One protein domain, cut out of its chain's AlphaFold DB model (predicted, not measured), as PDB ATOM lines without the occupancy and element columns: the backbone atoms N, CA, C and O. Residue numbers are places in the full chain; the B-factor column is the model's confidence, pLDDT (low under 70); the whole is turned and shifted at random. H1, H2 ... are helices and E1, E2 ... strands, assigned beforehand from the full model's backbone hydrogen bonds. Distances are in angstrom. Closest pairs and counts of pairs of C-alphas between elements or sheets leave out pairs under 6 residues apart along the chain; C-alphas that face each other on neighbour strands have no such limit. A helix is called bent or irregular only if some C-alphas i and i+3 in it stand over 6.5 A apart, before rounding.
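Overview. This is residues 9 to 70 of the 73 residues of an uncharacterized protein of Bacillus cereus (UniProt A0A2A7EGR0). A strongly twisted, curled sheet of five strands, with long, bent E2 and E3 among its inner strands, wraps partway round, and short helix H1 packs on E2 near Lys 23. The printed part has 62 residues, with one named helix and five named strands, in the order E1 H1 E2 E3 E4 E5. The sheet, E4 E3 E2 E1 E5, is antiparallel; the class is mostly strand. The whole is compact, radius of gyration of the C-alphas 10.7 A, spanning 30 by 23 by 17 A.

Arrangement. E2, residues 22 to 30, E3, 39 to 49, and E4, 59 to 63, form a meander, each strand the antiparallel neighbour of the one before; N 25 and O 46, and N 42 and O 60, are within hydrogen-bond range, each 2.9 A. E2 bends by 59 degrees at residue 27, E3 by 87 degrees at residue 45. E1, residues 9 to 12, neighbours E2 (N 10 and O 26, 2.9 A) and edge strand E5, residues 67 to 69 (N 11 and O 68, 2.9 A). H1, residues 14 to 20, is on the sheet at a height of 6.9 A, only just over E2, with 3 C-alphas falling on it; their closest C-alphas, Phe 17 and Lys 23, are 5.7 A apart. In H1 every O i to N i+4 pair is within range.

Along the chain. From first to last C-alpha E2 measures 22.5 A and E3 22.8 A. E1 begins at C-alpha 9 (117.498, 110.066, 152.511); E5 ends at C-alpha 69 (119.689, 107.353, 147.370).

Size, cuts and confidence. The C-alphas farthest apart, Pro 33 and Gly 49, are 30.8 A apart. The printed part has no cut and no long link; residues 31 to 37 have pLDDT under 70.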
ATOM      1  N   ARG A   9     117.007 111.289 151.873       95.94
ATOM      2  CA  ARG A   9     117.498 110.066 152.511       95.94
ATOM      3  C   ARG A   9     118.593 109.447 151.652       95.94
ATOM      4  O   ARG A   9     118.379 109.147 150.477       95.94
ATOM      5  N   VAL A  10     119.755 109.250 152.254       95.38
ATOM      6  CA  VAL A  10     120.933 108.690 151.598       95.38
ATOM      7  C   VAL A  10     121.483 107.534 152.407       95.38
ATOM      8  O   VAL A  10     121.281 107.440 153.619       95.38
ATOM      9  N   GLU A  11     122.206 106.664 151.728       97.12
ATOM     10  CA  GLU A  11     123.011 105.638 152.361       97.12
ATOM     11  C   GLU A  11     124.382 105.549 151.706       97.12
ATOM     12  O   GLU A  11     124.572 105.996 150.577       97.12
ATOM     13  N   THR A  12     125.349 104.974 152.413       96.12
ATOM     14  CA  THR A  12     126.655 104.673 151.824       96.12
ATOM     15  C   THR A  12     126.535 103.582 150.769       96.12
ATOM     16  O   THR A  12     125.856 102.578 150.999       96.12
ATOM     17  N   ASN A  13     127.235 103.752 149.653       96.06
ATOM     18  CA  ASN A  13     127.291 102.772 148.578       96.06
ATOM     19  C   ASN A  13     128.160 101.547 148.941       96.06
ATOM     20  O   ASN A  13     128.787 101.464 150.003       96.06
ATOM     21  N   GLU A  14     128.197 100.573 148.031       95.56
ATOM     22  CA  GLU A  14     128.934  99.323 148.229       95.56
ATOM     23  C   GLU A  14     130.458  99.527 148.306       95.56
ATOM     24  O   GLU A  14     131.135  98.822 149.054       95.56
ATOM     25  N   GLU A  15     131.015 100.493 147.567       95.88
ATOM     26  CA  GLU A  15     132.453 100.789 147.581       95.88
ATOM     27  C   GLU A  15     132.896 101.298 148.959       95.88
ATOM     28  O   GLU A  15     133.859 100.782 149.534       95.88
ATOM     29  N   TYR A  16     132.131 102.220 149.547       95.88
ATOM     30  CA  TYR A  16     132.352 102.691 150.911       95.88
ATOM     31  C   TYR A  16     132.276 101.538 151.919       95.88
ATOM     32  O   TYR A  16     133.138 101.416 152.793       95.88
ATOM     33  N   PHE A  17     131.278 100.655 151.789       96.12
ATOM     34  CA  PHE A  17     131.159  99.491 152.666       96.12
ATOM     35  C   PHE A  17     132.363  98.550 152.538       96.12
ATOM     36  O   PHE A  17     132.904  98.122 153.555       96.12
ATOM     37  N   LYS A  18     132.835  98.261 151.321       96.06
ATOM     38  CA  LYS A  18     134.031  97.430 151.096       96.06
ATOM     39  C   LYS A  18     135.279  98.036 151.737       96.06
ATOM     40  O   LYS A  18     136.079  97.306 152.316       96.06
ATOM     41  N   GLN A  19     135.432  99.356 151.663       95.75
ATOM     42  CA  GLN A  19     136.590 100.056 152.213       95.75
ATOM     43  C   GLN A  19     136.555 100.157 153.747       95.75
ATOM     44  O   GLN A  19     137.576  99.955 154.404       95.75
ATOM     45  N   TRP A  20     135.394 100.465 154.330       94.81
ATOM     46  CA  TRP A  20     135.278 100.826 155.750       94.81
ATOM     47  C   TRP A  20     134.556  99.786 156.613       94.81
ATOM     48  O   TRP A  20     134.595  99.868 157.842       94.81
ATOM     49  N   GLY A  21     133.914  98.791 156.000       96.00
ATOM     50  CA  GLY A  21     133.148  97.743 156.676       96.00
ATOM     51  C   GLY A  21     131.920  98.264 157.420       96.00
ATOM     52  O   GLY A  21     131.524  97.676 158.427       96.00
ATOM     53  N   ARG A  22     131.364  99.401 156.989       95.62
ATOM     54  CA  ARG A  22     130.258 100.092 157.655       95.62
ATOM     55  C   ARG A  22     129.263 100.597 156.628       95.62
ATOM     56  O   ARG A  22     129.667 101.244 155.665       95.62
ATOM     57  N   LYS A  23     127.980 100.336 156.869       95.62
ATOM     58  CA  LYS A  23     126.885 100.973 156.140       95.62
ATOM     59  C   LYS A  23     126.291 102.072 157.008       95.62
ATOM     60  O   LYS A  23     126.113 101.879 158.209       95.62
ATOM     61  N   VAL A  24     126.007 103.223 156.419       96.19
ATOM     62  CA  VAL A  24     125.343 104.338 157.098       96.19
ATOM     63  C   VAL A  24     124.083 104.675 156.337       96.19
ATOM     64  O   VAL A  24     124.119 104.756 155.114       96.19
ATOM     65  N   ILE A  25     122.996 104.902 157.066       96.88
ATOM     66  CA  ILE A  25     121.771 105.503 156.543       96.88
ATOM     67  C   ILE A  25     121.596 106.839 157.250       96.88
ATOM     68  O   ILE A  25     121.771 106.945 158.468       96.88
ATOM     69  N   GLY A  26     121.268 107.870 156.489       96.06
ATOM     70  CA  GLY A  26     121.113 109.204 157.030       96.06
ATOM     71  C   GLY A  26     120.319 110.129 156.130       96.06
ATOM     72  O   GLY A  26     119.762 109.734 155.101       96.06
ATOM     73  N   THR A  27     120.300 111.391 156.529       96.00
ATOM     74  CA  THR A  27     119.568 112.445 155.834       96.00
ATOM     75  C   THR A  27     120.527 113.571 155.455       96.00
ATOM     76  O   THR A  27     121.286 114.047 156.299       96.00
ATOM     77  N   SER A  28     120.509 114.015 154.196       93.56
ATOM     78  CA  SER A  28     121.239 115.211 153.754       93.56
ATOM     79  C   SER A  28     120.671 116.442 154.469       93.56
ATOM     80  O   SER A  28     119.475 116.703 154.371       93.56
ATOM     81  N   VAL A  29     121.484 117.190 155.220       89.81
ATOM     82  CA  VAL A  29     120.992 118.295 156.077       89.81
ATOM     83  C   VAL A  29     121.444 119.684 155.646       89.81
ATOM     84  O   VAL A  29     120.818 120.667 156.032       89.81
ATOM     85  N   ALA A  30     122.504 119.800 154.851       73.31
ATOM     86  CA  ALA A  30     122.985 121.096 154.387       73.31
ATOM     87  C   ALA A  30     123.818 120.964 153.112       73.31
ATOM     88  O   ALA A  30     124.550 119.989 152.926       73.31
ATOM     89  N   MET A  31     123.745 121.998 152.273       61.06
ATOM     90  CA  MET A  31     124.715 122.216 151.205       61.06
ATOM     91  C   MET A  31     125.980 122.808 151.829       61.06
ATOM     92  O   MET A  31     125.931 123.853 152.477       61.06
ATOM     93  N   ASN A  32     127.108 122.123 151.670       63.88
ATOM     94  CA  ASN A  32     128.405 122.639 152.097       63.88
ATOM     95  C   ASN A  32     128.783 123.856 151.214       63.88
ATOM     96  O   ASN A  32     128.477 123.828 150.023       63.88
ATOM     97  N   PRO A  33     129.463 124.906 151.722       60.84
ATOM     98  CA  PRO A  33     130.087 125.945 150.886       60.84
ATOM     99  C   PRO A  33     131.109 125.411 149.866       60.84
ATOM    100  O   PRO A  33     131.476 126.123 148.933       60.84
ATOM    101  N   MET A  34     131.586 124.172 150.032       64.31
ATOM    102  CA  MET A  34     132.411 123.489 149.034       64.31
ATOM    103  C   MET A  34     131.585 123.022 147.826       64.31
ATOM    104  O   MET A  34     130.382 122.802 147.963       64.31
ATOM    105  N   PRO A  35     132.203 122.829 146.643       66.44
ATOM    106  CA  PRO A  35     131.476 122.460 145.440       66.44
ATOM    107  C   PRO A  35     130.544 121.259 145.689       66.44
ATOM    108  O   PRO A  35     131.016 120.217 146.155       66.44
ATOM    109  N   PRO A  36     129.240 121.382 145.369       60.09
ATOM    110  CA  PRO A  36     128.196 120.427 145.749       60.09
ATOM    111  C   PRO A  36     128.506 118.962 145.401       60.09
ATOM    112  O   PRO A  36     128.054 118.029 146.058       60.09
ATOM    113  N   ASN A  37     129.298 118.750 144.352       68.12
ATOM    114  CA  ASN A  37     129.605 117.426 143.826       68.12
ATOM    115  C   ASN A  37     130.692 116.683 144.618       68.12
ATOM    116  O   ASN A  37     130.952 115.522 144.323       68.12
ATOM    117  N   ILE A  38     131.337 117.330 145.592       83.06
ATOM    118  CA  ILE A  38     132.466 116.744 146.324       83.06
ATOM    119  C   ILE A  38     132.015 116.223 147.688       83.06
ATOM    120  O   ILE A  38     132.337 115.093 148.043       83.06
ATOM    121  N   MET A  39     131.258 117.029 148.435       88.06
ATOM    122  CA  MET A  39     130.913 116.756 149.829       88.06
ATOM    123  C   MET A  39     129.437 117.019 150.117       88.06
ATOM    124  O   MET A  39     128.900 118.041 149.704       88.06
ATOM    125  N   THR A  40     128.830 116.145 150.915       89.62
ATOM    126  CA  THR A  40     127.465 116.257 151.436       89.62
ATOM    127  C   THR A  40     127.505 116.168 152.958       89.62
ATOM    128  O   THR A  40     128.181 115.301 153.514       89.62
ATOM    129  N   ILE A  41     126.783 117.051 153.652       92.00
ATOM    130  CA  ILE A  41     126.611 116.937 155.105       92.00
ATOM    131  C   ILE A  41     125.413 116.027 155.362       92.00
ATOM    132  O   ILE A  41     124.289 116.349 154.975       92.00
ATOM    133  N   VAL A  42     125.659 114.904 156.030       93.81
ATOM    134  CA  VAL A  42     124.656 113.884 156.336       93.81
ATOM    135  C   VAL A  42     124.497 113.786 157.845       93.81
ATOM    136  O   VAL A  42     125.476 113.582 158.560       93.81
ATOM    137  N   ARG A  43     123.266 113.885 158.344       96.06
ATOM    138  CA  ARG A  43     122.954 113.433 159.699       96.06
ATOM    139  C   ARG A  43     122.876 111.913 159.687       96.06
ATOM    140  O   ARG A  43     122.049 111.357 158.970       96.06
ATOM    141  N   TRP A  44     123.758 111.252 160.427       95.94
ATOM    142  CA  TRP A  44     123.783 109.792 160.492       95.94
ATOM    143  C   TRP A  44     122.652 109.302 161.392       95.94
ATOM    144  O   TRP A  44     122.676 109.548 162.592       95.94
ATOM    145  N   ASP A  45     121.671 108.604 160.830       95.81
ATOM    146  CA  ASP A  45     120.489 108.149 161.570       95.81
ATOM    147  C   ASP A  45     120.649 106.692 162.034       95.81
ATOM    148  O   ASP A  45     120.235 106.331 163.134       95.81
ATOM    149  N   PHE A  46     121.303 105.860 161.220       95.69
ATOM    150  CA  PHE A  46     121.554 104.453 161.512       95.69
ATOM    151  C   PHE A  46     122.906 104.004 160.952       95.69
ATOM    152  O   PHE A  46     123.374 104.512 159.931       95.69
ATOM    153  N   GLN A  47     123.533 103.035 161.620       95.69
ATOM    154  CA  GLN A  47     124.788 102.430 161.188       95.69
ATOM    155  C   GLN A  47     124.729 100.910 161.338       95.69
ATOM    156  O   GLN A  47     124.206 100.402 162.327       95.69
ATOM    157  N   GLU A  48     125.361 100.203 160.410       94.12
ATOM    158  CA  GLU A  48     125.519  98.748 160.414       94.12
ATOM    159  C   GLU A  48     126.993  98.370 160.192       94.12
ATOM    160  O   GLU A  48     127.745  99.110 159.549       94.12
ATOM    161  N   GLY A  49     127.423  97.220 160.718       94.44
ATOM    162  CA  GLY A  49     128.807  96.749 160.621       94.44
ATOM    163  C   GLY A  49     129.725  97.420 161.647       94.44
ATOM    164  O   GLY A  49     129.426  97.444 162.841       94.44
ATOM    165  N   LYS A  50     130.867  97.957 161.201       94.50
ATOM    166  CA  LYS A  50     131.855  98.639 162.058       94.50
ATOM    167  C   LYS A  50     131.385 100.044 162.449       94.50
ATOM    168  O   LYS A  50     131.852 101.035 161.896       94.50
ATOM    169  N   THR A  51     130.448 100.133 163.389       93.62
ATOM    170  CA  THR A  51     129.823 101.400 163.804       93.62
ATOM    171  C   THR A  51     130.787 102.341 164.546       93.62
ATOM    172  O   THR A  51     131.780 101.926 165.138       93.62
ATOM    173  N   ILE A  52     130.511 103.652 164.494       93.38
ATOM    174  CA  ILE A  52     131.127 104.692 165.335       93.38
ATOM    175  C   ILE A  52     129.962 105.303 166.118       93.38
ATOM    176  O   ILE A  52     129.316 106.226 165.617       93.38
ATOM    177  N   PRO A  53     129.640 104.781 167.314       91.94
ATOM    178  CA  PRO A  53     128.457 105.205 168.064       91.94
ATOM    179  C   PRO A  53     128.404 106.716 168.318       91.94
ATOM    180  O   PRO A  53     127.339 107.313 168.234       91.94
ATOM    181  N   ALA A  54     129.565 107.346 168.524       93.94
ATOM    182  CA  ALA A  54     129.690 108.786 168.744       93.94
ATOM    183  C   ALA A  54     129.265 109.660 167.547       93.94
ATOM    184  O   ALA A  54     129.150 110.871 167.694       93.94
ATOM    185  N   GLN A  55     129.063 109.080 166.359       91.88
ATOM    186  CA  GLN A  55     128.605 109.802 165.168       91.88
ATOM    187  C   GLN A  55     127.117 109.589 164.876       91.88
ATOM    188  O   GLN A  55     126.544 110.340 164.091       91.88
ATOM    189  N   THR A  56     126.460 108.615 165.515       93.44
ATOM    190  CA  THR A  56     125.011 108.427 165.366       93.44
ATOM    191  C   THR A  56     124.266 109.635 165.933       93.44
ATOM    192  O   THR A  56     124.526 110.073 167.048       93.44
ATOM    193  N   GLY A  57     123.334 110.183 165.160       93.81
ATOM    194  CA  GLY A  57     122.572 111.386 165.476       93.81
ATOM    195  C   GLY A  57     123.290 112.701 165.160       93.81
ATOM    196  O   GLY A  57     122.653 113.751 165.244       93.81
ATOM    197  N   HIS A  58     124.568 112.663 164.765       94.88
ATOM    198  CA  HIS A  58     125.376 113.845 164.474       94.88
ATOM    199  C   HIS A  58     125.487 114.127 162.972       94.88
ATOM    200  O   HIS A  58     125.329 113.243 162.129       94.88
ATOM    201  N   ASN A  59     125.787 115.386 162.648       94.19
ATOM    202  CA  ASN A  59     126.066 115.823 161.285       94.19
ATOM    203  C   ASN A  59     127.516 115.489 160.938       94.19
ATOM    204  O   ASN A  59     128.444 115.981 161.581       94.19
ATOM    205  N   VAL A  60     127.702 114.678 159.906       92.50
ATOM    206  CA  VAL A  60     129.006 114.222 159.439       92.50
ATOM    207  C   VAL A  60     129.191 114.657 157.997       92.50
ATOM    208  O   VAL A  60     128.280 114.575 157.172       92.50
ATOM    209  N   LEU A  61     130.392 115.133 157.691       91.62
ATOM    210  CA  LEU A  61     130.769 115.465 156.331       91.62
ATOM    211  C   LEU A  61     131.183 114.190 155.596       91.62
ATOM    212  O   LEU A  61     132.097 113.493 156.032       91.62
ATOM    213  N   MET A  62     130.508 113.889 154.491       91.62
ATOM    214  CA  MET A  62     130.763 112.703 153.679       91.62
ATOM    215  C   MET A  62     131.065 113.086 152.242       91.62
ATOM    216  O   MET A  62     130.528 114.069 151.730       91.62
ATOM    217  N   MET A  63     131.883 112.282 151.568       91.69
ATOM    218  CA  MET A  63     132.088 112.451 150.137       91.69
ATOM    219  C   MET A  63     130.784 112.131 149.411       91.69
ATOM    220  O   MET A  63     130.204 111.066 149.611       91.69
ATOM    221  N   SER A  64     130.335 113.021 148.527       91.50
ATOM    222  CA  SER A  64     129.084 112.811 147.787       91.50
ATOM    223  C   SER A  64     129.128 111.543 146.925       91.50
ATOM    224  O   SER A  64     128.104 110.897 146.745       91.50
ATOM    225  N   LYS A  65     130.312 111.153 146.431       92.56
ATOM    226  CA  LYS A  65     130.507 109.927 145.638       92.56
ATOM    227  C   LYS A  65     130.295 108.632 146.434       92.56
ATOM    228  O   LYS A  65     130.036 107.604 145.826       92.56
ATOM    229  N   ASP A  66     130.424 108.686 147.760       94.88
ATOM    230  CA  ASP A  66     130.296 107.520 148.643       94.88
ATOM    231  C   ASP A  66     128.832 107.270 149.033       94.88
ATOM    232  O   ASP A  66     128.526 106.301 149.725       94.88
ATOM    233  N   LEU A  67     127.928 108.159 148.614       94.44
ATOM    234  CA  LEU A  67     126.513 108.143 148.945       94.44
ATOM    235  C   LEU A  67     125.672 107.752 147.730       94.44
ATOM    236  O   LEU A  67     126.010 108.039 146.583       94.44
ATOM    237  N   GLN A  68     124.523 107.153 148.006       95.31
ATOM    238  CA  GLN A  68     123.468 106.863 147.046       95.31
ATOM    239  C   GLN A  68     122.102 107.141 147.680       95.31
ATOM    240  O   GLN A  68     121.987 107.266 148.901       95.31
ATOM    241  N   LEU A  69     121.055 107.248 146.858       95.44
ATOM    242  CA  LEU A  69     119.689 107.353 147.370       95.44
ATOM    243  C   LEU A  69     119.351 106.096 148.171       95.44
ATOM    244  O   LEU A  69     119.521 104.982 147.678       95.44
ATOM    245  N   HIS A  70     118.858 106.279 149.391       94.81
ATOM    246  CA  HIS A  70     118.385 105.153 150.182       94.81
ATOM    247  C   HIS A  70     117.041 104.677 149.628       94.81
ATOM    248  O   HIS A  70     116.067 105.435 149.606       94.81
TER     249      HIS A  70